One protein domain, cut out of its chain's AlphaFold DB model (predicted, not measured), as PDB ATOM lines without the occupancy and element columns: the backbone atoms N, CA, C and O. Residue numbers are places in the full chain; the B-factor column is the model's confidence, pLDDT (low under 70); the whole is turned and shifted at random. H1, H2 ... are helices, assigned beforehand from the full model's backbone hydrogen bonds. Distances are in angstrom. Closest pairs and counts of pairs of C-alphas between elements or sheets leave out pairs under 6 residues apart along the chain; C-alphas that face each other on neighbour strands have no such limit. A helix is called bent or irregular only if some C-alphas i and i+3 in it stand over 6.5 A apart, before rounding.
ATOM      1  N   TYR A  52      -9.824 -61.204   2.773       93.81
ATOM      2  CA  TYR A  52     -11.126 -60.593   2.515       93.81
ATOM      3  C   TYR A  52     -11.615 -59.645   3.618       93.81
ATOM      4  O   TYR A  52     -12.816 -59.438   3.754       93.81
ATOM      5  N   PHE A  53     -10.704 -59.010   4.367       94.19
ATOM      6  CA  PHE A  53     -11.058 -58.149   5.505       94.19
ATOM      7  C   PHE A  53     -12.063 -57.034   5.152       94.19
ATOM      8  O   PHE A  53     -13.030 -56.824   5.880       94.19
ATOM      9  N   TYR A  54     -11.866 -56.367   4.010       92.12
ATOM     10  CA  TYR A  54     -12.770 -55.341   3.470       92.12
ATOM     11  C   TYR A  54     -13.787 -55.850   2.442       92.12
ATOM     12  O   TYR A  54     -14.398 -55.045   1.738       92.12
ATOM     13  N   LYS A  55     -13.954 -57.169   2.294       95.50
ATOM     14  CA  LYS A  55     -14.896 -57.706   1.312       95.50
ATOM     15  C   LYS A  55     -16.311 -57.271   1.673       95.50
ATOM     16  O   LYS A  55     -16.787 -57.509   2.780       95.50
ATOM     17  N   MET A  56     -16.986 -56.678   0.699       95.00
ATOM     18  CA  MET A  56     -18.355 -56.227   0.855       95.00
ATOM     19  C   MET A  56     -19.298 -57.410   1.053       95.00
ATOM     20  O   MET A  56     -19.297 -58.383   0.290       95.00
ATOM     21  N   SER A  57     -20.151 -57.275   2.057       95.06
ATOM     22  CA  SER A  57     -21.319 -58.113   2.288       95.06
ATOM     23  C   SER A  57     -22.582 -57.397   1.797       95.06
ATOM     24  O   SER A  57     -22.655 -56.166   1.820       95.06
ATOM     25  N   THR A  58     -23.589 -58.155   1.358       95.88
ATOM     26  CA  THR A  58     -24.884 -57.588   0.943       95.88
ATOM     27  C   THR A  58     -25.551 -56.882   2.121       95.88
ATOM     28  O   THR A  58     -25.645 -57.442   3.217       95.88
ATOM     29  N   LEU A  59     -25.993 -55.640   1.921       97.88
ATOM     30  CA  LEU A  59     -26.663 -54.858   2.953       97.88
ATOM     31  C   LEU A  59     -28.173 -55.081   2.874       97.88
ATOM     32  O   LEU A  59     -28.772 -54.987   1.811       97.88
ATOM     33  N   THR A  60     -28.795 -55.362   4.015       97.44
ATOM     34  CA  THR A  60     -30.255 -55.373   4.137       97.44
ATOM     35  C   THR A  60     -30.746 -53.968   4.469       97.44
ATOM     36  O   THR A  60     -29.972 -53.112   4.908       97.44
ATOM     37  N   ASN A  61     -32.057 -53.741   4.370       97.25
ATOM     38  CA  ASN A  61     -32.670 -52.487   4.819       97.25
ATOM     39  C   ASN A  61     -32.340 -52.158   6.282       97.25
ATOM     40  O   ASN A  61     -32.199 -50.988   6.630       97.25
ATOM     41  N   ASN A  62     -32.197 -53.173   7.141       97.31
ATOM     42  CA  ASN A  62     -31.799 -52.951   8.524       97.31
ATOM     43  C   ASN A  62     -30.342 -52.468   8.628       97.31
ATOM     44  O   ASN A  62     -30.064 -51.493   9.322       97.31
ATOM     45  N   HIS A  63     -29.421 -53.072   7.870       98.56
ATOM     46  CA  HIS A  63     -28.029 -52.610   7.825       98.56
ATOM     47  C   HIS A  63     -27.941 -51.149   7.363       98.56
ATOM     48  O   HIS A  63     -27.242 -50.351   7.982       98.56
ATOM     49  N   VAL A  64     -28.700 -50.783   6.324       98.50
ATOM     50  CA  VAL A  64     -28.764 -49.404   5.813       98.50
ATOM     51  C   VAL A  64     -29.275 -48.435   6.882       98.50
ATOM     52  O   VAL A  64     -28.641 -47.409   7.107       98.50
ATOM     53  N   LYS A  65     -30.353 -48.777   7.600       98.38
ATOM     54  CA  LYS A  65     -30.883 -47.949   8.700       98.38
ATOM     55  C   LYS A  65     -29.868 -47.733   9.820       98.38
ATOM     56  O   LYS A  65     -29.772 -46.632  10.356       98.38
ATOM     57  N   VAL A  66     -29.103 -48.764  10.175       98.31
ATOM     58  CA  VAL A  66     -28.052 -48.660  11.198       98.31
ATOM     59  C   VAL A  66     -26.919 -47.743  10.729       98.31
ATOM     60  O   VAL A  66     -26.518 -46.848  11.473       98.31
ATOM     61  N   ILE A  67     -26.446 -47.905   9.488       98.62
ATOM     62  CA  ILE A  67     -25.431 -47.023   8.887       98.62
ATOM     63  C   ILE A  67     -25.919 -45.569   8.866       98.62
ATOM     64  O   ILE A  67     -25.202 -44.665   9.294       98.62
ATOM     65  N   GLU A  68     -27.148 -45.344   8.407       98.44
ATOM     66  CA  GLU A  68     -27.768 -44.023   8.371       98.44
ATOM     67  C   GLU A  68     -27.868 -43.415   9.777       98.44
ATOM     68  O   GLU A  68     -27.510 -42.255   9.976       98.44
ATOM     69  N   GLY A  69     -28.269 -44.208  10.775       97.94
ATOM     70  CA  GLY A  69     -28.354 -43.785  12.171       97.94
ATOM     71  C   GLY A  69     -27.016 -43.331  12.761       97.94
ATOM     72  O   GLY A  69     -26.983 -42.353  13.508       97.94
ATOM     73  N   TYR A  70     -25.906 -43.990  12.411       97.25
ATOM     74  CA  TYR A  70     -24.566 -43.510  12.770       97.25
ATOM     75  C   TYR A  70     -24.190 -42.248  11.995       97.25
ATOM     76  O   TYR A  70     -23.703 -41.291  12.591       97.25
ATOM     77  N   SER A  71     -24.446 -42.228  10.687       98.31
ATOM     78  CA  SER A  71     -24.099 -41.111   9.807       98.31
ATOM     79  C   SER A  71     -24.796 -39.803  10.198       98.31
ATOM     80  O   SER A  71     -24.178 -38.746  10.152       98.31
ATOM     81  N   ARG A  72     -26.051 -39.861  10.660       98.06
ATOM     82  CA  ARG A  72     -26.813 -38.689  11.139       98.06
ATOM     83  C   ARG A  72     -26.225 -38.018  12.386       98.06
ATOM     84  O   ARG A  72     -26.679 -36.945  12.761       98.06
ATOM     85  N   LYS A  73     -25.257 -38.647  13.062       97.00
ATOM     86  CA  LYS A  73     -24.523 -38.027  14.181       97.00
ATOM     87  C   LYS A  73     -23.372 -37.137  13.708       97.00
ATOM     88  O   LYS A  73     -22.806 -36.414  14.522       97.00
ATOM     89  N   SER A  74     -23.016 -37.212  12.430       96.88
ATOM     90  CA  SER A  74     -22.050 -36.323  11.796       96.88
ATOM     91  C   SER A  74     -22.715 -35.013  11.354       96.88
ATOM     92  O   SER A  74     -23.933 -34.974  11.180       96.88
ATOM     93  N   PRO A  75     -21.931 -33.944  11.117       97.06
ATOM     94  CA  PRO A  75     -22.400 -32.753  10.414       97.06
ATOM     95  C   PRO A  75     -23.113 -33.074   9.091       97.06
ATOM     96  O   PRO A  75     -22.724 -34.008   8.390       97.06
ATOM     97  N   ASP A  76     -24.092 -32.250   8.706       97.50
ATOM     98  CA  ASP A  76     -24.965 -32.502   7.545       97.50
ATOM     99  C   ASP A  76     -24.207 -32.770   6.239       97.50
ATOM    100  O   ASP A  76     -24.561 -33.678   5.488       97.50
ATOM    101  N   HIS A  77     -23.134 -32.021   5.975       96.00
ATOM    102  CA  HIS A  77     -22.326 -32.207   4.767       96.00
ATOM    103  C   HIS A  77     -21.631 -33.579   4.742       96.00
ATOM    104  O   HIS A  77     -21.607 -34.240   3.704       96.00
ATOM    105  N   LEU A  78     -21.134 -34.053   5.891       96.31
ATOM    106  CA  LEU A  78     -20.557 -35.392   6.013       96.31
ATOM    107  C   LEU A  78     -21.638 -36.463   5.914       96.31
ATOM    108  O   LEU A  78     -21.443 -37.454   5.219       96.31
ATOM    109  N   HIS A  79     -22.807 -36.248   6.526       98.12
ATOM    110  CA  HIS A  79     -23.937 -37.161   6.375       98.12
ATOM    111  C   HIS A  79     -24.310 -37.362   4.897       98.12
ATOM    112  O   HIS A  79     -24.405 -38.502   4.435       98.12
ATOM    113  N   GLN A  80     -24.444 -36.269   4.139       98.19
ATOM    114  CA  GLN A  80     -24.710 -36.308   2.698       98.19
ATOM    115  C   GLN A  80     -23.621 -37.071   1.939       98.19
ATOM    116  O   GLN A  80     -23.931 -37.926   1.106       98.19
ATOM    117  N   GLN A  81     -22.351 -36.821   2.260       97.00
ATOM    118  CA  GLN A  81     -21.230 -37.519   1.643       97.00
ATOM    119  C   GLN A  81     -21.260 -39.023   1.950       97.00
ATOM    120  O   GLN A  81     -21.164 -39.835   1.031       97.00
ATOM    121  N   HIS A  82     -21.485 -39.424   3.203       98.25
ATOM    122  CA  HIS A  82     -21.636 -40.832   3.575       98.25
ATOM    123  C   HIS A  82     -22.765 -41.506   2.792       98.25
ATOM    124  O   HIS A  82     -22.590 -42.619   2.298       98.25
ATOM    125  N   MET A  83     -23.920 -40.843   2.665       98.31
ATOM    126  CA  MET A  83     -25.065 -41.394   1.937       98.31
ATOM    127  C   MET A  83     -24.798 -41.491   0.436       98.31
ATOM    128  O   MET A  83     -25.207 -42.473  -0.181       98.31
ATOM    129  N   SER A  84     -24.052 -40.545  -0.142       98.00
ATOM    130  CA  SER A  84     -23.605 -40.636  -1.534       98.00
ATOM    131  C   SER A  84     -22.749 -41.883  -1.764       98.00
ATOM    132  O   SER A  84     -23.032 -42.657  -2.674       98.00
ATOM    133  N   TYR A  85     -21.750 -42.123  -0.907       97.25
ATOM    134  CA  TYR A  85     -20.912 -43.323  -1.000       97.25
ATOM    135  C   TYR A  85     -21.737 -44.597  -0.798       97.25
ATOM    136  O   TYR A  85     -21.632 -45.528  -1.594       97.25
ATOM    137  N   LEU A  86     -22.587 -44.639   0.234       98.19
ATOM    138  CA  LEU A  86     -23.457 -45.786   0.512       98.19
ATOM    139  C   LEU A  86     -24.335 -46.129  -0.694       98.19
ATOM    140  O   LEU A  86     -24.454 -47.297  -1.061       98.19
ATOM    141  N   HIS A  87     -24.921 -45.116  -1.330       97.75
ATOM    142  CA  HIS A  87     -25.777 -45.286  -2.495       97.75
ATOM    143  C   HIS A  87     -25.041 -45.936  -3.673       97.75
ATOM    144  O   HIS A  87     -25.611 -46.808  -4.328       97.75
ATOM    145  N   ASP A  88     -23.777 -45.592  -3.917       95.19
ATOM    146  CA  ASP A  88     -23.001 -46.226  -4.985       95.19
ATOM    147  C   ASP A  88     -22.738 -47.713  -4.704       95.19
ATOM    148  O   ASP A  88     -22.883 -48.540  -5.609       95.19
ATOM    149  N   PHE A  89     -22.482 -48.094  -3.447       95.69
ATOM    150  CA  PHE A  89     -22.395 -49.510  -3.068       95.69
ATOM    151  C   PHE A  89     -23.734 -50.241  -3.231       95.69
ATOM    152  O   PHE A  89     -23.768 -51.370  -3.726       95.69
ATOM    153  N   LEU A  90     -24.845 -49.604  -2.851       96.88
ATOM    154  CA  LEU A  90     -26.185 -50.178  -2.998       96.88
ATOM    155  C   LEU A  90     -26.570 -50.364  -4.471       96.88
ATOM    156  O   LEU A  90     -27.171 -51.382  -4.808       96.88
ATOM    157  N   LYS A  91     -26.173 -49.456  -5.374       94.94
ATOM    158  CA  LYS A  91     -26.345 -49.650  -6.827       94.94
ATOM    159  C   LYS A  91     -25.633 -50.906  -7.315       94.94
ATOM    160  O   LYS A  91     -26.218 -51.672  -8.078       94.94
ATOM    161  N   THR A  92     -24.392 -51.134  -6.878       92.38
ATOM    162  CA  THR A  92     -23.643 -52.349  -7.237       92.38
ATOM    163  C   THR A  92     -24.348 -53.607  -6.731       92.38
ATOM    164  O   THR A  92     -24.494 -54.565  -7.484       92.38
ATOM    165  N   GLN A  93     -24.842 -53.594  -5.489       94.56
ATOM    166  CA  GLN A  93     -25.597 -54.721  -4.928       94.56
ATOM    167  C   GLN A  93     -26.911 -54.954  -5.674       94.56
ATOM    168  O   GLN A  93     -27.253 -56.093  -5.978       94.56
ATOM    169  N   ARG A  94     -27.612 -53.886  -6.064       93.62
ATOM    170  CA  ARG A  94     -28.846 -53.995  -6.842       93.62
ATOM    171  C   ARG A  94     -28.608 -54.569  -8.239       93.62
ATOM    172  O   ARG A  94     -29.405 -55.378  -8.706       93.62
ATOM    173  N   ALA A  95     -27.525 -54.166  -8.900       91.19
ATOM    174  CA  ALA A  95     -27.137 -54.729 -10.189       91.19
ATOM    175  C   ALA A  95     -26.847 -56.236 -10.079       91.19
ATOM    176  O   ALA A  95     -27.288 -57.008 -10.928       91.19
ATOM    177  N   GLU A  96     -26.172 -56.659  -9.006       91.94
ATOM    178  CA  GLU A  96     -25.958 -58.077  -8.711       91.94
ATOM    179  C   GLU A  96     -27.272 -58.832  -8.460       91.94
ATOM    180  O   GLU A  96     -27.475 -59.905  -9.024       91.94
ATOM    181  N   GLU A  97     -28.177 -58.286  -7.644       91.88
ATOM    182  CA  GLU A  97     -29.481 -58.906  -7.375       91.88
ATOM    183  C   GLU A  97     -30.271 -59.148  -8.663       91.88
ATOM    184  O   GLU A  97     -30.805 -60.237  -8.863       91.88
ATOM    185  N   ILE A  98     -30.321 -58.140  -9.539       91.06
ATOM    186  CA  ILE A  98     -30.995 -58.221 -10.837       91.06
ATOM    187  C   ILE A  98     -30.344 -59.307 -11.697       91.06
ATOM    188  O   ILE A  98     -31.050 -60.152 -12.235       91.06
ATOM    189  N   TYR A  99     -29.013 -59.334 -11.786       90.69
ATOM    190  CA  TYR A  99     -28.285 -60.365 -12.527       90.69
ATOM    191  C   TYR A  99     -28.630 -61.784 -12.039       90.69
ATOM    192  O   TYR A  99     -28.969 -62.652 -12.844       90.69
ATOM    193  N   CYS A 100     -28.638 -62.004 -10.721       87.69
ATOM    194  CA  CYS A 100     -28.951 -63.301 -10.119       87.69
ATOM    195  C   CYS A 100     -30.386 -63.786 -10.400       87.69
ATOM    196  O   CYS A 100     -30.628 -64.993 -10.400       87.69
ATOM    197  N   GLN A 101     -31.342 -62.887 -10.666       88.19
ATOM    198  CA  GLN A 101     -32.733 -63.255 -10.978       88.19
ATOM    199  C   GLN A 101     -32.896 -63.912 -12.352       88.19
ATOM    200  O   GLN A 101     -33.831 -64.684 -12.547       88.19
ATOM    201  N   PHE A 102     -31.991 -63.652 -13.299       83.69
ATOM    202  CA  PHE A 102     -32.083 -64.194 -14.658       83.69
ATOM    203  C   PHE A 102     -31.502 -65.613 -14.805       83.69
ATOM    204  O   PHE A 102     -31.463 -66.130 -15.920       83.69
ATOM    205  N   ALA A 103     -31.057 -66.243 -13.705       63.84
ATOM    206  CA  ALA A 103     -30.578 -67.636 -13.605       63.84
ATOM    207  C   ALA A 103     -29.546 -68.081 -14.668       63.84
ATOM    208  O   ALA A 103     -29.316 -69.275 -14.856       63.84
ATOM    209  N   THR A 104     -28.908 -67.134 -15.355       78.00
ATOM    210  CA  THR A 104     -27.981 -67.403 -16.453       78.00
ATOM    211  C   THR A 104     -26.576 -67.089 -15.974       78.00
ATOM    212  O   THR A 104     -26.254 -65.928 -15.734       78.00
ATOM    213  N   GLN A 105     -25.741 -68.120 -15.830       80.00
ATOM    214  CA  GLN A 105     -24.321 -67.930 -15.552       80.00
ATOM    215  C   GLN A 105     -23.666 -67.258 -16.758       80.00
ATOM    216  O   GLN A 105     -23.667 -67.792 -17.868       80.00
ATOM    217  N   ASN A 106     -23.117 -66.073 -16.540       85.44
ATOM    218  CA  ASN A 106     -22.367 -65.310 -17.515       85.44
ATOM    219  C   ASN A 106     -20.916 -65.219 -17.035       85.44
ATOM    220  O   ASN A 106     -20.597 -64.544 -16.052       85.44
ATOM    221  N   GLN A 107     -20.040 -65.903 -17.771       85.38
ATOM    222  CA  GLN A 107     -18.617 -66.008 -17.458       85.38
ATOM    223  C   GLN A 107     -17.878 -64.665 -17.506       85.38
ATOM    224  O   GLN A 107     -16.792 -64.563 -16.941       85.38
ATOM    225  N   GLU A 108     -18.443 -63.638 -18.143       86.94
ATOM    226  CA  GLU A 108     -17.890 -62.286 -18.117       86.94
ATOM    227  C   GLU A 108     -18.354 -61.537 -16.865       86.94
ATOM    228  O   GLU A 108     -17.528 -60.990 -16.139       86.94
ATOM    229  N   VAL A 109     -19.654 -61.555 -16.557       88.62
ATOM    230  CA  VAL A 109     -20.243 -60.743 -15.472       88.62
ATOM    231  C   VAL A 109     -19.806 -61.211 -14.080       88.62
ATOM    232  O   VAL A 109     -19.518 -60.381 -13.214       88.62
ATOM    233  N   GLU A 110     -19.714 -62.520 -13.843       90.19
ATOM    234  CA  GLU A 110     -19.382 -63.073 -12.519       90.19
ATOM    235  C   GLU A 110     -18.012 -62.615 -11.982       90.19
ATOM    236  O   GLU A 110     -17.948 -62.168 -10.828       90.19
ATOM    237  N   PRO A 111     -16.921 -62.636 -12.779       91.25
ATOM    238  CA  PRO A 111     -15.655 -62.023 -12.394       91.25
ATOM    239  C   PRO A 111     -15.774 -60.547 -12.008       91.25
ATOM    240  O   PRO A 111     -15.180 -60.147 -11.007       91.25
ATOM    241  N   HIS A 112     -16.550 -59.743 -12.746       91.81
ATOM    242  CA  HIS A 112     -16.736 -58.322 -12.430       91.81
ATOM    243  C   HIS A 112     -17.440 -58.125 -11.085       91.81
ATOM    244  O   HIS A 112     -16.997 -57.305 -10.281       91.81
ATOM    245  N   LEU A 113     -18.497 -58.895 -10.809       91.12
ATOM    246  CA  LEU A 113     -19.222 -58.825  -9.537       91.12
ATOM    247  C   LEU A 113     -18.337 -59.252  -8.361       91.12
ATOM    248  O   LEU A 113     -18.290 -58.583  -7.325       91.12
ATOM    249  N   ASN A 114     -17.583 -60.339  -8.525       91.19
ATOM    250  CA  ASN A 114     -16.689 -60.832  -7.482       91.19
ATOM    251  C   ASN A 114     -15.517 -59.869  -7.224       91.19
ATOM    252  O   ASN A 114     -15.183 -59.586  -6.067       91.19
ATOM    253  N   ALA A 115     -14.939 -59.308  -8.292       92.75
ATOM    254  CA  ALA A 115     -13.921 -58.271  -8.198       92.75
ATOM    255  C   ALA A 115     -14.477 -57.018  -7.514       92.75
ATOM    256  O   ALA A 115     -13.830 -56.501  -6.611       92.75
ATOM    257  N   ALA A 116     -15.687 -56.560  -7.852       92.06
ATOM    258  CA  ALA A 116     -16.303 -55.402  -7.203       92.06
ATOM    259  C   ALA A 116     -16.429 -55.600  -5.682       92.06
ATOM    260  O   ALA A 116     -15.996 -54.741  -4.913       92.06
ATOM    261  N   LYS A 117     -16.919 -56.765  -5.233       92.94
ATOM    262  CA  LYS A 117     -17.064 -57.074  -3.798       92.94
ATOM    263  C   LYS A 117     -15.755 -57.023  -3.025       92.94
ATOM    264  O   LYS A 117     -15.744 -56.597  -1.874       92.94
ATOM    265  N   CYS A 118     -14.675 -57.521  -3.617       93.75
ATOM    266  CA  CYS A 118     -13.389 -57.602  -2.931       93.75
ATOM    267  C   CYS A 118     -12.586 -56.306  -3.082       93.75
ATOM    268  O   CYS A 118     -11.915 -55.886  -2.148       93.75
ATOM    269  N   ASN A 119     -12.684 -55.648  -4.236       94.31
ATOM    270  CA  ASN A 119     -11.739 -54.615  -4.626       94.31
ATOM    271  C   ASN A 119     -12.229 -53.197  -4.327       94.31
ATOM    272  O   ASN A 119     -11.382 -52.319  -4.237       94.31
ATOM    273  N   LEU A 120     -13.534 -52.921  -4.197       93.62
ATOM    274  CA  LEU A 120     -14.026 -51.534  -4.107       93.62
ATOM    275  C   LEU A 120     -13.465 -50.766  -2.898       93.62
ATOM    276  O   LEU A 120     -12.815 -49.738  -3.084       93.62
ATOM    277  N   ILE A 121     -13.652 -51.271  -1.674       95.38
ATOM    278  CA  ILE A 121     -13.130 -50.613  -0.460       95.38
ATOM    279  C   ILE A 121     -11.600 -50.595  -0.457       95.38
ATOM    280  O   ILE A 121     -10.981 -49.572  -0.171       95.38
ATOM    281  N   GLU A 122     -10.979 -51.700  -0.856       94.00
ATOM    282  CA  GLU A 122      -9.525 -51.804  -0.960       94.00
ATOM    283  C   GLU A 122      -8.946 -50.792  -1.970       94.00
ATOM    284  O   GLU A 122      -7.887 -50.208  -1.745       94.00
ATOM    285  N   ASN A 123      -9.649 -50.530  -3.074       95.12
ATOM    286  CA  ASN A 123      -9.288 -49.507  -4.054       95.12
ATOM    287  C   ASN A 123      -9.435 -48.096  -3.483       95.12
ATOM    288  O   ASN A 123      -8.568 -47.264  -3.745       95.12
ATOM    289  N   LEU A 124     -10.479 -47.825  -2.693       95.50
ATOM    290  CA  LEU A 124     -10.639 -46.537  -2.017       95.50
ATOM    291  C   LEU A 124      -9.497 -46.288  -1.024       95.50
ATOM    292  O   LEU A 124      -8.880 -45.225  -1.058       95.50
ATOM    293  N   HIS A 125      -9.146 -47.282  -0.204       95.44
ATOM    294  CA  HIS A 125      -7.983 -47.191   0.680       95.44
ATOM    295  C   HIS A 125      -6.679 -46.996  -0.102       95.44
ATOM    296  O   HIS A 125      -5.916 -46.084   0.208       95.44
ATOM    297  N   SER A 126      -6.461 -47.778  -1.166       94.12
ATOM    298  CA  SER A 126      -5.298 -47.622  -2.053       94.12
ATOM    299  C   SER A 126      -5.227 -46.222  -2.678       94.12
ATOM    300  O   SER A 126      -4.140 -45.715  -2.938       94.12
ATOM    301  N   SER A 127      -6.373 -45.601  -2.971       95.38
ATOM    302  CA  SER A 127      -6.433 -44.244  -3.518       95.38
ATOM    303  C   SER A 127      -5.951 -43.220  -2.496       95.38
ATOM    304  O   SER A 127      -5.081 -42.419  -2.817       95.38
ATOM    305  N   HIS A 128      -6.451 -43.289  -1.259       95.44
ATOM    306  CA  HIS A 128      -6.014 -42.409  -0.168       95.44
ATOM    307  C   HIS A 128      -4.519 -42.552   0.122       95.44
ATOM    308  O   HIS A 128      -3.817 -41.558   0.281       95.44
ATOM    309  N   GLU A 129      -4.006 -43.785   0.121       94.69
ATOM    310  CA  GLU A 129      -2.573 -44.062   0.272       94.69
ATOM    311  C   GLU A 129      -1.737 -43.419  -0.838       94.69
ATOM    312  O   GLU A 129      -0.726 -42.778  -0.559       94.69
ATOM    313  N   LYS A 130      -2.163 -43.559  -2.101       94.81
ATOM    314  CA  LYS A 130      -1.466 -42.954  -3.243       94.81
ATOM    315  C   LYS A 130      -1.452 -41.434  -3.168       94.81
ATOM    316  O   LYS A 130      -0.424 -40.836  -3.464       94.81
ATOM    317  N   THR A 131      -2.564 -40.831  -2.765       94.31
ATOM    318  CA  THR A 131      -2.671 -39.378  -2.609       94.31
ATOM    319  C   THR A 131      -1.760 -38.864  -1.491       94.31
ATOM    320  O   THR A 131      -1.120 -37.834  -1.660       94.31
ATOM    321  N   ALA A 132      -1.639 -39.591  -0.377       93.50
ATOM    322  CA  ALA A 132      -0.817 -39.175   0.761       93.50
ATOM    323  C   ALA A 132       0.689 -39.449   0.598       93.50
ATOM    324  O   ALA A 132       1.498 -38.881   1.334       93.50
ATOM    325  N   LEU A 133       1.092 -40.308  -0.348       91.62
ATOM    326  CA  LEU A 133       2.493 -40.700  -0.557       91.62
ATOM    327  C   LEU A 133       3.469 -39.515  -0.689       91.62
ATOM    328  O   LEU A 133       4.475 -39.529   0.024       91.62
ATOM    329  N   PRO A 134       3.216 -38.499  -1.542       91.00
ATOM    330  CA  PRO A 134       4.123 -37.358  -1.682       91.00
ATOM    331  C   PRO A 134       4.310 -36.598  -0.369       91.00
ATOM    332  O   PRO A 134       5.432 -36.243  -0.012       91.00
ATOM    333  N   MET A 135       3.226 -36.414   0.385       92.19
ATOM    334  CA  MET A 135       3.261 -35.727   1.671       92.19
ATOM    335  C   MET A 135       4.041 -36.521   2.715       92.19
ATOM    336  O   MET A 135       4.902 -35.973   3.390       92.19
ATOM    337  N   LEU A 136       3.818 -37.833   2.803       91.69
ATOM    338  CA  LEU A 136       4.559 -38.710   3.713       91.69
ATOM    339  C   LEU A 136       6.051 -38.781   3.378       91.69
ATOM    340  O   LEU A 136       6.876 -38.887   4.283       91.69
ATOM    341  N   ALA A 137       6.408 -38.738   2.092       90.44
ATOM    342  CA  ALA A 137       7.801 -38.658   1.668       90.44
ATOM    343  C   ALA A 137       8.435 -37.331   2.104       90.44
ATOM    344  O   ALA A 137       9.511 -37.340   2.689       90.44
ATOM    345  N   ALA A 138       7.742 -36.212   1.897       92.56
ATOM    346  CA  ALA A 138       8.238 -34.901   2.289       92.56
ATOM    347  C   ALA A 138       8.371 -34.738   3.811       92.56
ATOM    348  O   ALA A 138       9.390 -34.242   4.282       92.56
ATOM    349  N   LEU A 139       7.394 -35.222   4.584       92.38
ATOM    350  CA  LEU A 139       7.457 -35.219   6.048       92.38
ATOM    351  C   LEU A 139       8.625 -36.063   6.578       92.38
ATOM    352  O   LEU A 139       9.239 -35.693   7.573       92.38
ATOM    353  N   ALA A 140       8.959 -37.173   5.909       89.25
ATOM    354  CA  ALA A 140      10.130 -37.977   6.260       89.25
ATOM    355  C   ALA A 140      11.467 -37.262   5.977       89.25
ATOM    356  O   ALA A 140      12.458 -37.594   6.619       89.25
ATOM    357  N   ASP A 141      11.475 -36.291   5.060       92.50
ATOM    358  CA  ASP A 141      12.608 -35.404   4.763       92.50
ATOM    359  C   ASP A 141      12.556 -34.089   5.573       92.50
ATOM    360  O   ASP A 141      13.231 -33.125   5.216       92.50
ATOM    361  N   GLU A 142      11.705 -34.003   6.603       94.44
ATOM    362  CA  GLU A 142      11.512 -32.800   7.433       94.44
ATOM    363  C   GLU A 142      10.997 -31.564   6.658       94.44
ATOM    364  O   GLU A 142      11.072 -30.430   7.130       94.44
ATOM    365  N   LYS A 143      10.407 -31.760   5.472       94.69
ATOM    366  CA  LYS A 143       9.824 -30.684   4.654       94.69
ATOM    367  C   LYS A 143       8.398 -30.386   5.110       94.69
ATOM    368  O   LYS A 143       7.436 -30.981   4.621       94.69
ATOM    369  N   LEU A 144       8.266 -29.453   6.049       93.94
ATOM    370  CA  LEU A 144       6.985 -29.118   6.685       93.94
ATOM    371  C   LEU A 144       6.141 -28.100   5.908       93.94
ATOM    372  O   LEU A 144       4.945 -27.991   6.172       93.94
ATOM    373  N   ASP A 145       6.712 -27.395   4.929       93.38
ATOM    374  CA  ASP A 145       6.019 -26.312   4.216       93.38
ATOM    375  C   ASP A 145       4.715 -26.762   3.542       93.38
ATOM    376  O   ASP A 145       3.752 -26.000   3.488       93.38
ATOM    377  N   LEU A 146       4.649 -28.025   3.108       88.50
ATOM    378  CA  LEU A 146       3.474 -28.635   2.478       88.50
ATOM    379  C   LEU A 146       2.248 -28.701   3.399       88.50
ATOM    380  O   LEU A 146       1.134 -28.785   2.892       88.50
ATOM    381  N   LEU A 147       2.433 -28.648   4.725       90.69
ATOM    382  CA  LEU A 147       1.334 -28.625   5.698       90.69
ATOM    383  C   LEU A 147       0.545 -27.309   5.669       90.69
ATOM    384  O   LEU A 147      -0.593 -27.279   6.128       90.69
ATOM    385  N   HIS A 148       1.129 -26.228   5.138       92.94
ATOM    386  CA  HIS A 148       0.451 -24.933   5.024       92.94
ATOM    387  C   HIS A 148      -0.523 -24.876   3.843       92.94
ATOM    388  O   HIS A 148      -1.341 -23.959   3.767       92.94
ATOM    389  N   ASP A 149      -0.445 -25.836   2.921       94.12
ATOM    390  CA  ASP A 149      -1.426 -25.969   1.859       94.12
ATOM    391  C   ASP A 149      -2.655 -26.727   2.376       94.12
ATOM    392  O   ASP A 149      -2.584 -27.895   2.766       94.12
ATOM    393  N   ASN A 150      -3.806 -26.057   2.364       93.75
ATOM    394  CA  ASN A 150      -5.052 -26.620   2.883       93.75
ATOM    395  C   ASN A 150      -5.464 -27.903   2.153       93.75
ATOM    396  O   ASN A 150      -6.035 -28.798   2.773       93.75
ATOM    397  N   GLN A 151      -5.195 -28.012   0.851       92.00
ATOM    398  CA  GLN A 151      -5.585 -29.187   0.081       92.00
ATOM    399  C   GLN A 151      -4.730 -30.400   0.458       92.00
ATOM    400  O   GLN A 151      -5.282 -31.474   0.708       92.00
ATOM    401  N   HIS A 152      -3.410 -30.236   0.555       91.62
ATOM    402  CA  HIS A 152      -2.512 -31.269   1.065       91.62
ATOM    403  C   HIS A 152      -2.890 -31.672   2.488       91.62
ATOM    404  O   HIS A 152      -2.976 -32.863   2.789       91.62
ATOM    405  N   MET A 153      -3.193 -30.693   3.345       92.88
ATOM    406  CA  MET A 153      -3.565 -30.957   4.727       92.88
ATOM    407  C   MET A 153      -4.855 -31.776   4.836       92.88
ATOM    408  O   MET A 153      -4.886 -32.767   5.563       92.88
ATOM    409  N   VAL A 154      -5.892 -31.433   4.064       92.31
ATOM    410  CA  VAL A 154      -7.142 -32.210   4.002       92.31
ATOM    411  C   VAL A 154      -6.883 -33.628   3.495       92.31
ATOM    412  O   VAL A 154      -7.321 -34.594   4.111       92.31
ATOM    413  N   GLN A 155      -6.133 -33.787   2.402       92.94
ATOM    414  CA  GLN A 155      -5.815 -35.113   1.856       92.94
ATOM    415  C   GLN A 155      -5.056 -35.986   2.862       92.94
ATOM    416  O   GLN A 155      -5.298 -37.193   2.956       92.94
ATOM    417  N   PHE A 156      -4.156 -35.380   3.627       94.62
ATOM    418  CA  PHE A 156      -3.399 -36.066   4.658       94.62
ATOM    419  C   PHE A 156      -4.241 -36.434   5.867       94.62
ATOM    420  O   PHE A 156      -4.149 -37.570   6.327       94.62
ATOM    421  N   MET A 157      -5.100 -35.535   6.348       95.31
ATOM    422  CA  MET A 157      -6.000 -35.845   7.457       95.31
ATOM    423  C   MET A 157      -6.974 -36.959   7.083       95.31
ATOM    424  O   MET A 157      -7.071 -37.938   7.824       95.31
ATOM    425  N   VAL A 158      -7.562 -36.914   5.882       95.00
ATOM    426  CA  VAL A 158      -8.374 -38.017   5.342       95.00
ATOM    427  C   VAL A 158      -7.578 -39.321   5.334       95.00
ATOM    428  O   VAL A 158      -8.074 -40.350   5.794       95.00
ATOM    429  N   PHE A 159      -6.325 -39.308   4.872       96.25
ATOM    430  CA  PHE A 159      -5.471 -40.492   4.938       96.25
ATOM    431  C   PHE A 159      -5.291 -40.994   6.377       96.25
ATOM    432  O   PHE A 159      -5.482 -42.187   6.616       96.25
ATOM    433  N   ILE A 160      -4.974 -40.122   7.338       96.00
ATOM    434  CA  ILE A 160      -4.784 -40.492   8.749       96.00
ATOM    435  C   ILE A 160      -6.063 -41.096   9.342       96.00
ATOM    436  O   ILE A 160      -6.002 -42.178   9.935       96.00
ATOM    437  N   GLY A 161      -7.219 -40.461   9.131       96.94
ATOM    438  CA  GLY A 161      -8.515 -40.969   9.580       96.94
ATOM    439  C   GLY A 161      -8.800 -42.365   9.023       96.94
ATOM    440  O   GLY A 161      -9.151 -43.289   9.763       96.94
ATOM    441  N   GLN A 162      -8.541 -42.566   7.731       97.00
ATOM    442  CA  GLN A 162      -8.697 -43.864   7.075       97.00
ATOM    443  C   GLN A 162      -7.714 -44.915   7.606       97.00
ATOM    444  O   GLN A 162      -8.120 -46.051   7.854       97.00
ATOM    445  N   GLN A 163      -6.443 -44.564   7.830       95.25
ATOM    446  CA  GLN A 163      -5.454 -45.480   8.410       95.25
ATOM    447  C   GLN A 163      -5.842 -45.932   9.816       95.25
ATOM    448  O   GLN A 163      -5.646 -47.097  10.153       95.25
ATOM    449  N   PHE A 164      -6.407 -45.036  10.622       95.31
ATOM    450  CA  PHE A 164      -6.833 -45.348  11.979       95.31
ATOM    451  C   PHE A 164      -8.057 -46.277  11.995       95.31
ATOM    452  O   PHE A 164      -8.023 -47.364  12.591       95.31
ATOM    453  N   CYS A 165      -9.128 -45.891  11.294       96.50
ATOM    454  CA  CYS A 165     -10.415 -46.586  11.359       96.50
ATOM    455  C   CYS A 165     -10.431 -47.951  10.666       96.50
ATOM    456  O   CYS A 165     -11.248 -48.808  11.011       96.50
ATOM    457  N   ARG A 166      -9.537 -48.189   9.704       93.88
ATOM    458  CA  ARG A 166      -9.526 -49.444   8.942       93.88
ATOM    459  C   ARG A 166      -8.891 -50.624   9.681       93.88
ATOM    460  O   ARG A 166      -8.908 -51.738   9.158       93.88
ATOM    461  N   THR A 167      -8.308 -50.405  10.862       95.75
ATOM    462  CA  THR A 167      -7.543 -51.428  11.587       95.75
ATOM    463  C   THR A 167      -8.441 -52.486  12.233       95.75
ATOM    464  O   THR A 167      -9.529 -52.206  12.746       95.75
ATOM    465  N   LYS A 168      -7.939 -53.725  12.304       95.38
ATOM    466  CA  LYS A 168      -8.584 -54.815  13.053       95.38
ATOM    467  C   LYS A 168      -8.772 -54.484  14.533       95.38
ATOM    468  O   LYS A 168      -9.811 -54.797  15.102       95.38
ATOM    469  N   ALA A 169      -7.795 -53.814  15.145       95.06
ATOM    470  CA  ALA A 169      -7.884 -53.399  16.541       95.06
ATOM    471  C   ALA A 169      -9.037 -52.410  16.774       95.06
ATOM    472  O   ALA A 169      -9.799 -52.590  17.722       95.06
ATOM    473  N   PHE A 170      -9.202 -51.409  15.897       96.12
ATOM    474  CA  PHE A 170     -10.307 -50.456  15.999       96.12
ATOM    475  C   PHE A 170     -11.661 -51.160  15.865       96.12
ATOM    476  O   PHE A 170     -12.510 -51.011  16.743       96.12
ATOM    477  N   ARG A 171     -11.820 -52.023  14.850       96.81
ATOM    478  CA  ARG A 171     -13.010 -52.877  14.697       96.81
ATOM    479  C   ARG A 171     -13.323 -53.661  15.957       96.81
ATOM    480  O   ARG A 171     -14.413 -53.550  16.505       96.81
ATOM    481  N   ASP A 172     -12.375 -54.479  16.397       96.38
ATOM    482  CA  ASP A 172     -12.615 -55.441  17.462       96.38
ATOM    483  C   ASP A 172     -12.928 -54.722  18.783       96.38
ATOM    484  O   ASP A 172     -13.722 -55.220  19.575       96.38
ATOM    485  N   ASN A 173     -12.350 -53.541  19.022       96.88
ATOM    486  CA  ASN A 173     -12.661 -52.736  20.200       96.88
ATOM    487  C   ASN A 173     -14.044 -52.084  20.118       96.88
ATOM    488  O   ASN A 173     -14.767 -52.113  21.111       96.88
ATOM    489  N   VAL A 174     -14.447 -51.563  18.953       95.50
ATOM    490  CA  VAL A 174     -15.800 -51.016  18.770       95.50
ATOM    491  C   VAL A 174     -16.853 -52.111  18.925       95.50
ATOM    492  O   VAL A 174     -17.808 -51.934  19.673       95.50
ATOM    493  N   LEU A 175     -16.664 -53.275  18.300       96.44
ATOM    494  CA  LEU A 175     -17.635 -54.371  18.391       96.44
ATOM    495  C   LEU A 175     -17.783 -54.923  19.817       96.44
ATOM    496  O   LEU A 175     -18.877 -55.333  20.197       96.44
ATOM    497  N   LYS A 176     -16.717 -54.900  20.629       96.69
ATOM    498  CA  LYS A 176     -16.760 -55.340  22.035       96.69
ATOM    499  C   LYS A 176     -17.616 -54.456  22.937       96.69
ATOM    500  O   LYS A 176     -18.130 -54.958  23.930       96.69
ATOM    501  N   ILE A 177     -17.726 -53.160  22.641       96.00
ATOM    502  CA  ILE A 177     -18.450 -52.207  23.499       96.00
ATOM    503  C   ILE A 177     -19.928 -52.056  23.124       96.00
ATOM    504  O   ILE A 177     -20.663 -51.354  23.816       96.00
ATOM    505  N   LEU A 178     -20.379 -52.690  22.036       95.69
ATOM    506  CA  LEU A 178     -21.785 -52.655  21.636       95.69
ATOM    507  C   LEU A 178     -22.637 -53.404  22.664       95.69
ATOM    508  O   LEU A 178     -22.360 -54.555  23.005       95.69
ATOM    509  N   ASN A 179     -23.688 -52.745  23.156       94.25
ATOM    510  CA  ASN A 179     -24.633 -53.377  24.071       94.25
ATOM    511  C   ASN A 179     -25.383 -54.509  23.357       94.25
ATOM    512  O   ASN A 179     -25.670 -54.424  22.166       94.25
ATOM    513  N   ARG A 180     -25.685 -55.577  24.099       96.75
ATOM    514  CA  ARG A 180     -26.416 -56.761  23.618       96.75
ATOM    515  C   ARG A 180     -27.401 -57.263  24.679       96.75
ATOM    516  O   ARG A 180     -27.476 -58.456  24.950       96.75
ATOM    517  N   ARG A 181     -28.086 -56.343  25.364       97.06
ATOM    518  CA  ARG A 181     -28.938 -56.633  26.535       97.06
ATOM    519  C   ARG A 181     -30.370 -56.985  26.143       97.06
ATOM    520  O   ARG A 181     -31.074 -57.615  26.923       97.06
ATOM    521  N   ASN A 182     -30.811 -56.570  24.958       97.62
ATOM    522  CA  ASN A 182     -32.141 -56.852  24.419       97.62
ATOM    523  C   ASN A 182     -32.084 -57.109  22.903       97.62
ATOM    524  O   ASN A 182     -31.043 -56.926  22.273       97.62
ATOM    525  N   ALA A 183     -33.209 -57.538  22.324       97.00
ATOM    526  CA  ALA A 183     -33.295 -57.928  20.916       97.00
ATOM    527  C   ALA A 183     -32.889 -56.803  19.947       97.00
ATOM    528  O   ALA A 183     -32.140 -57.057  19.009       97.00
ATOM    529  N   LEU A 184     -33.319 -55.566  20.210       95.88
ATOM    530  CA  LEU A 184     -32.980 -54.415  19.371       95.88
ATOM    531  C   LEU A 184     -31.477 -54.112  19.420       95.88
ATOM    532  O   LEU A 184     -30.849 -53.880  18.393       95.88
ATOM    533  N   GLU A 185     -30.885 -54.134  20.613       96.94
ATOM    534  CA  GLU A 185     -29.446 -53.929  20.785       96.94
ATOM    535  C   GLU A 185     -28.618 -55.014  20.081       96.94
ATOM    536  O   GLU A 185     -27.620 -54.706  19.431       96.94
ATOM    537  N   ILE A 186     -29.058 -56.272  20.161       97.56
ATOM    538  CA  ILE A 186     -28.438 -57.396  19.449       97.56
ATOM    539  C   ILE A 186     -28.495 -57.168  17.935       97.56
ATOM    540  O   ILE A 186     -27.471 -57.282  17.266       97.56
ATOM    541  N   GLU A 187     -29.659 -56.784  17.410       96.88
ATOM    542  CA  GLU A 187     -29.856 -56.521  15.985       96.88
ATOM    543  C   GLU A 187     -28.959 -55.378  15.481       96.88
ATOM    544  O   GLU A 187     -28.306 -55.513  14.443       96.88
ATOM    545  N   VAL A 188     -28.857 -54.278  16.233       97.44
ATOM    546  CA  VAL A 188     -27.954 -53.163  15.901       97.44
ATOM    547  C   VAL A 188     -26.494 -53.607  15.947       97.44
ATOM    548  O   VAL A 188     -25.707 -53.224  15.075       97.44
ATOM    549  N   ALA A 189     -26.109 -54.412  16.938       97.81
ATOM    550  CA  ALA A 189     -24.743 -54.897  17.070       97.81
ATOM    551  C   ALA A 189     -24.349 -55.831  15.913       97.81
ATOM    552  O   ALA A 189     -23.259 -55.690  15.354       97.81
ATOM    553  N   ASP A 190     -25.249 -56.725  15.505       98.00
ATOM    554  CA  ASP A 190     -25.029 -57.642  14.383       98.00
ATOM    555  C   ASP A 190     -24.987 -56.894  13.047       98.00
ATOM    556  O   ASP A 190     -24.073 -57.103  12.247       98.00
ATOM    557  N   ALA A 191     -25.891 -55.932  12.842       98.19
ATOM    558  CA  ALA A 191     -25.862 -55.041  11.686       98.19
ATOM    559  C   ALA A 191     -24.559 -54.226  11.615       98.19
ATOM    560  O   ALA A 191     -23.976 -54.082  10.537       98.19
ATOM    561  N   THR A 192     -24.074 -53.725  12.757       97.88
ATOM    562  CA  THR A 192     -22.805 -52.984  12.859       97.88
ATOM    563  C   THR A 192     -21.618 -53.874  12.483       97.88
ATOM    564  O   THR A 192     -20.761 -53.461  11.703       97.88
ATOM    565  N   ALA A 193     -21.571 -55.109  12.988       97.62
ATOM    566  CA  ALA A 193     -20.519 -56.064  12.644       97.62
ATOM    567  C   ALA A 193     -20.547 -56.438  11.153       97.62
ATOM    568  O   ALA A 193     -19.507 -56.433  10.493       97.62
ATOM    569  N   HIS A 194     -21.735 -56.706  10.607       97.94
ATOM    570  CA  HIS A 194     -21.922 -57.104   9.209       97.94
ATOM    571  C   HIS A 194     -21.546 -56.003   8.216       97.94
ATOM    572  O   HIS A 194     -20.983 -56.283   7.157       97.94
ATOM    573  N   SER A 195     -21.847 -54.749   8.558       97.75
ATOM    574  CA  SER A 195     -21.576 -53.571   7.724       97.75
ATOM    575  C   SER A 195     -20.247 -52.878   8.038       97.75
ATOM    576  O   SER A 195     -19.977 -51.789   7.526       97.75
ATOM    577  N   TRP A 196     -19.380 -53.499   8.847       97.69
ATOM    578  CA  TRP A 196     -18.149 -52.863   9.315       97.69
ATOM    579  C   TRP A 196     -17.219 -52.397   8.185       97.69
ATOM    580  O   TRP A 196     -16.553 -51.369   8.316       97.69
ATOM    581  N   TRP A 197     -17.192 -53.111   7.057       97.12
ATOM    582  CA  TRP A 197     -16.417 -52.721   5.874       97.12
ATOM    583  C   TRP A 197     -16.777 -51.309   5.381       97.12
ATOM    584  O   TRP A 197     -15.899 -50.580   4.935       97.12
ATOM    585  N   PHE A 198     -18.042 -50.898   5.515       98.12
ATOM    586  CA  PHE A 198     -18.498 -49.554   5.172       98.12
ATOM    587  C   PHE A 198     -18.318 -48.594   6.349       98.12
ATOM    588  O   PHE A 198     -17.805 -47.491   6.181       98.12
ATOM    589  N   LEU A 199     -18.716 -49.018   7.554       98.00
ATOM    590  CA  LEU A 199     -18.655 -48.169   8.745       98.00
ATOM    591  C   LEU A 199     -17.226 -47.727   9.067       98.00
ATOM    592  O   LEU A 199     -17.023 -46.574   9.425       98.00
ATOM    593  N   SER A 200     -16.229 -48.599   8.906       97.06
ATOM    594  CA  SER A 200     -14.819 -48.222   9.087       97.06
ATOM    595  C   SER A 200     -14.378 -47.139   8.107       97.06
ATOM    596  O   SER A 200     -13.738 -46.177   8.526       97.06
ATOM    597  N   TYR A 201     -14.765 -47.246   6.833       97.62
ATOM    598  CA  TYR A 201     -14.488 -46.210   5.840       97.62
ATOM    599  C   TYR A 201     -15.189 -44.895   6.197       97.62
ATOM    600  O   TYR A 201     -14.544 -43.851   6.227       97.62
ATOM    601  N   MET A 202     -16.476 -44.953   6.548       97.75
ATOM    602  CA  MET A 202     -17.282 -43.806   6.976       97.75
ATOM    603  C   MET A 202     -16.687 -43.106   8.208       97.75
ATOM    604  O   MET A 202     -16.538 -41.891   8.220       97.75
ATOM    605  N   TYR A 203     -16.279 -43.855   9.237       97.12
ATOM    606  CA  TYR A 203     -15.601 -43.275  10.399       97.12
ATOM    607  C   TYR A 203     -14.264 -42.631  10.027       97.12
ATOM    608  O   TYR A 203     -13.938 -41.575  10.566       97.12
ATOM    609  N   GLY A 204     -13.535 -43.204   9.069       96.94
ATOM    610  CA  GLY A 204     -12.318 -42.594   8.545       96.94
ATOM    611  C   GLY A 204     -12.560 -41.247   7.858       96.94
ATOM    612  O   GLY A 204     -11.679 -40.400   7.905       96.94
ATOM    613  N   MET A 205     -13.741 -41.028   7.263       95.44
ATOM    614  CA  MET A 205     -14.144 -39.734   6.681       95.44
ATOM    615  C   MET A 205     -14.523 -38.700   7.745       95.44
ATOM    616  O   MET A 205     -14.462 -37.510   7.482       95.44
ATOM    617  N   ASN A 206     -14.945 -39.142   8.932       94.75
ATOM    618  CA  ASN A 206     -15.274 -38.240  10.038       94.75
ATOM    619  C   ASN A 206     -14.030 -37.744  10.784       94.75
ATOM    620  O   ASN A 206     -14.043 -36.647  11.329       94.75
ATOM    621  N   LEU A 207     -13.006 -38.594  10.905       92.31
ATOM    622  CA  LEU A 207     -11.801 -38.282  11.679       92.31
ATOM    623  C   LEU A 207     -10.757 -37.476  10.904       92.31
ATOM    624  O   LEU A 207      -9.869 -36.907  11.539       92.31
ATOM    625  N   GLY A 208     -10.816 -37.502   9.575       89.38
ATOM    626  CA  GLY A 208      -9.854 -36.852   8.692       89.38
ATOM    627  C   GLY A 208     -10.484 -35.727   7.904       89.38
ATOM    628  O   GLY A 208      -9.840 -34.664   7.809       89.38
TER     629      GLY A 208
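AT A GLANCE: This is residues 52 to 208 of the 208 residues of an uncharacterized protein of Paraburkholderia piptadeniae (UniProt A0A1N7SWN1). Helix H8 is the core of an uneven helical body, set between the hairpin of H1 and H2 and the helix H5, with the hairpin of H6 and H7 crossing near its first residues. The long bent helix H3 runs along much of the length: its arm H3a goes beside the far part of H2 to a loop where residues 101 to 108 stick out, and its arm H3b crosses H5 and reaches the opposite end, near the short H4. The printed part has 157 residues with eight named helices, H1 to H8 in order, and no named strand: all helix. It is only just compact, close to loose, with a radius of gyration of the C-alphas of 18.0 A and spans of 57 by 46 by 28 A.

HOW THE PARTS SIT: H1, residues 61 to 71, and H2, residues 76 to 101, form a helical hairpin at a shallow tilt of 17 degrees; the closest C-alphas, of Ser 71 and His 79, are 5.2 A apart. H3, residues 109 to 140, was assigned as one helix by its hydrogen bonds but is bent: C-alphas 118 and 121 are 7.4 A apart. Its arms H3a, residues 109 to 118, and H3b, residues 121 to 140, stand at a steep tilt of 46 degrees. H3b is irregular, with C-alphas 131 and 134 7.1 A apart, and has a kink of 44 degrees near residue 134. H2 and H3a are close but not clearly touching, 6.8 A between the C-alphas of Glu 96 and Leu 113. H4, residues 145 to 148, and H5, residues 150 to 165, touch only at the corner, and only just, with 3 pairs of C-alphas within 8 A; the closest are those of Leu 147 and Met 153, 5.5 A apart. H5 touches H3b at a steep tilt of 58 degrees, closest at the C-alphas of His 128 and Phe 159, 5.5 A. H6, residues 168 to 177, and H7, residues 183 to 194, are a helical hairpin that only just touches, with 3 pairs of C-alphas within 8 A, closest at Leu 175 and Ala 193, 6.6 A. H7 is about perpendicular to H1, at 83 degrees, and touches it, the C-alphas of His 63 and Ala 191 being 5.1 A apart. H8, residues 196 to 207, touches H5, with the C-alphas of Gln 162 and Gly 204 4.1 A apart. H1, H2 and H8 form an up and down bundle, each running against the one before; residues 78 to 86 of H2 touch H8, closest at the C-alphas of His 82 and Met 202, 6.3 A. Every O i to N i+4 pair is within hydrogen-bond range in H1, H2, H3a, H5, H6 and H7, against 14 of 16 in H3b and 7 of 8 in H8; H4 is too short for such a pair.

IN THESE COORDINATES: H1 begins at C-alpha 61, (-32.670, -52.487, 4.819), and H8 ends at C-alpha 207, (-11.801, -38.282, 11.679). From first to last C-alpha H2 measures 36.7 A, H3b 27.3 A and H5 22.3 A.

THE WHOLE: The C-alphas farthest apart are those of Ala 103 and Glu 142, 58.5 A. The printed part has no cut, and no link between its helices is long. The mean pLDDT of the printed part is 94.4, and residue 103 alone is under 70.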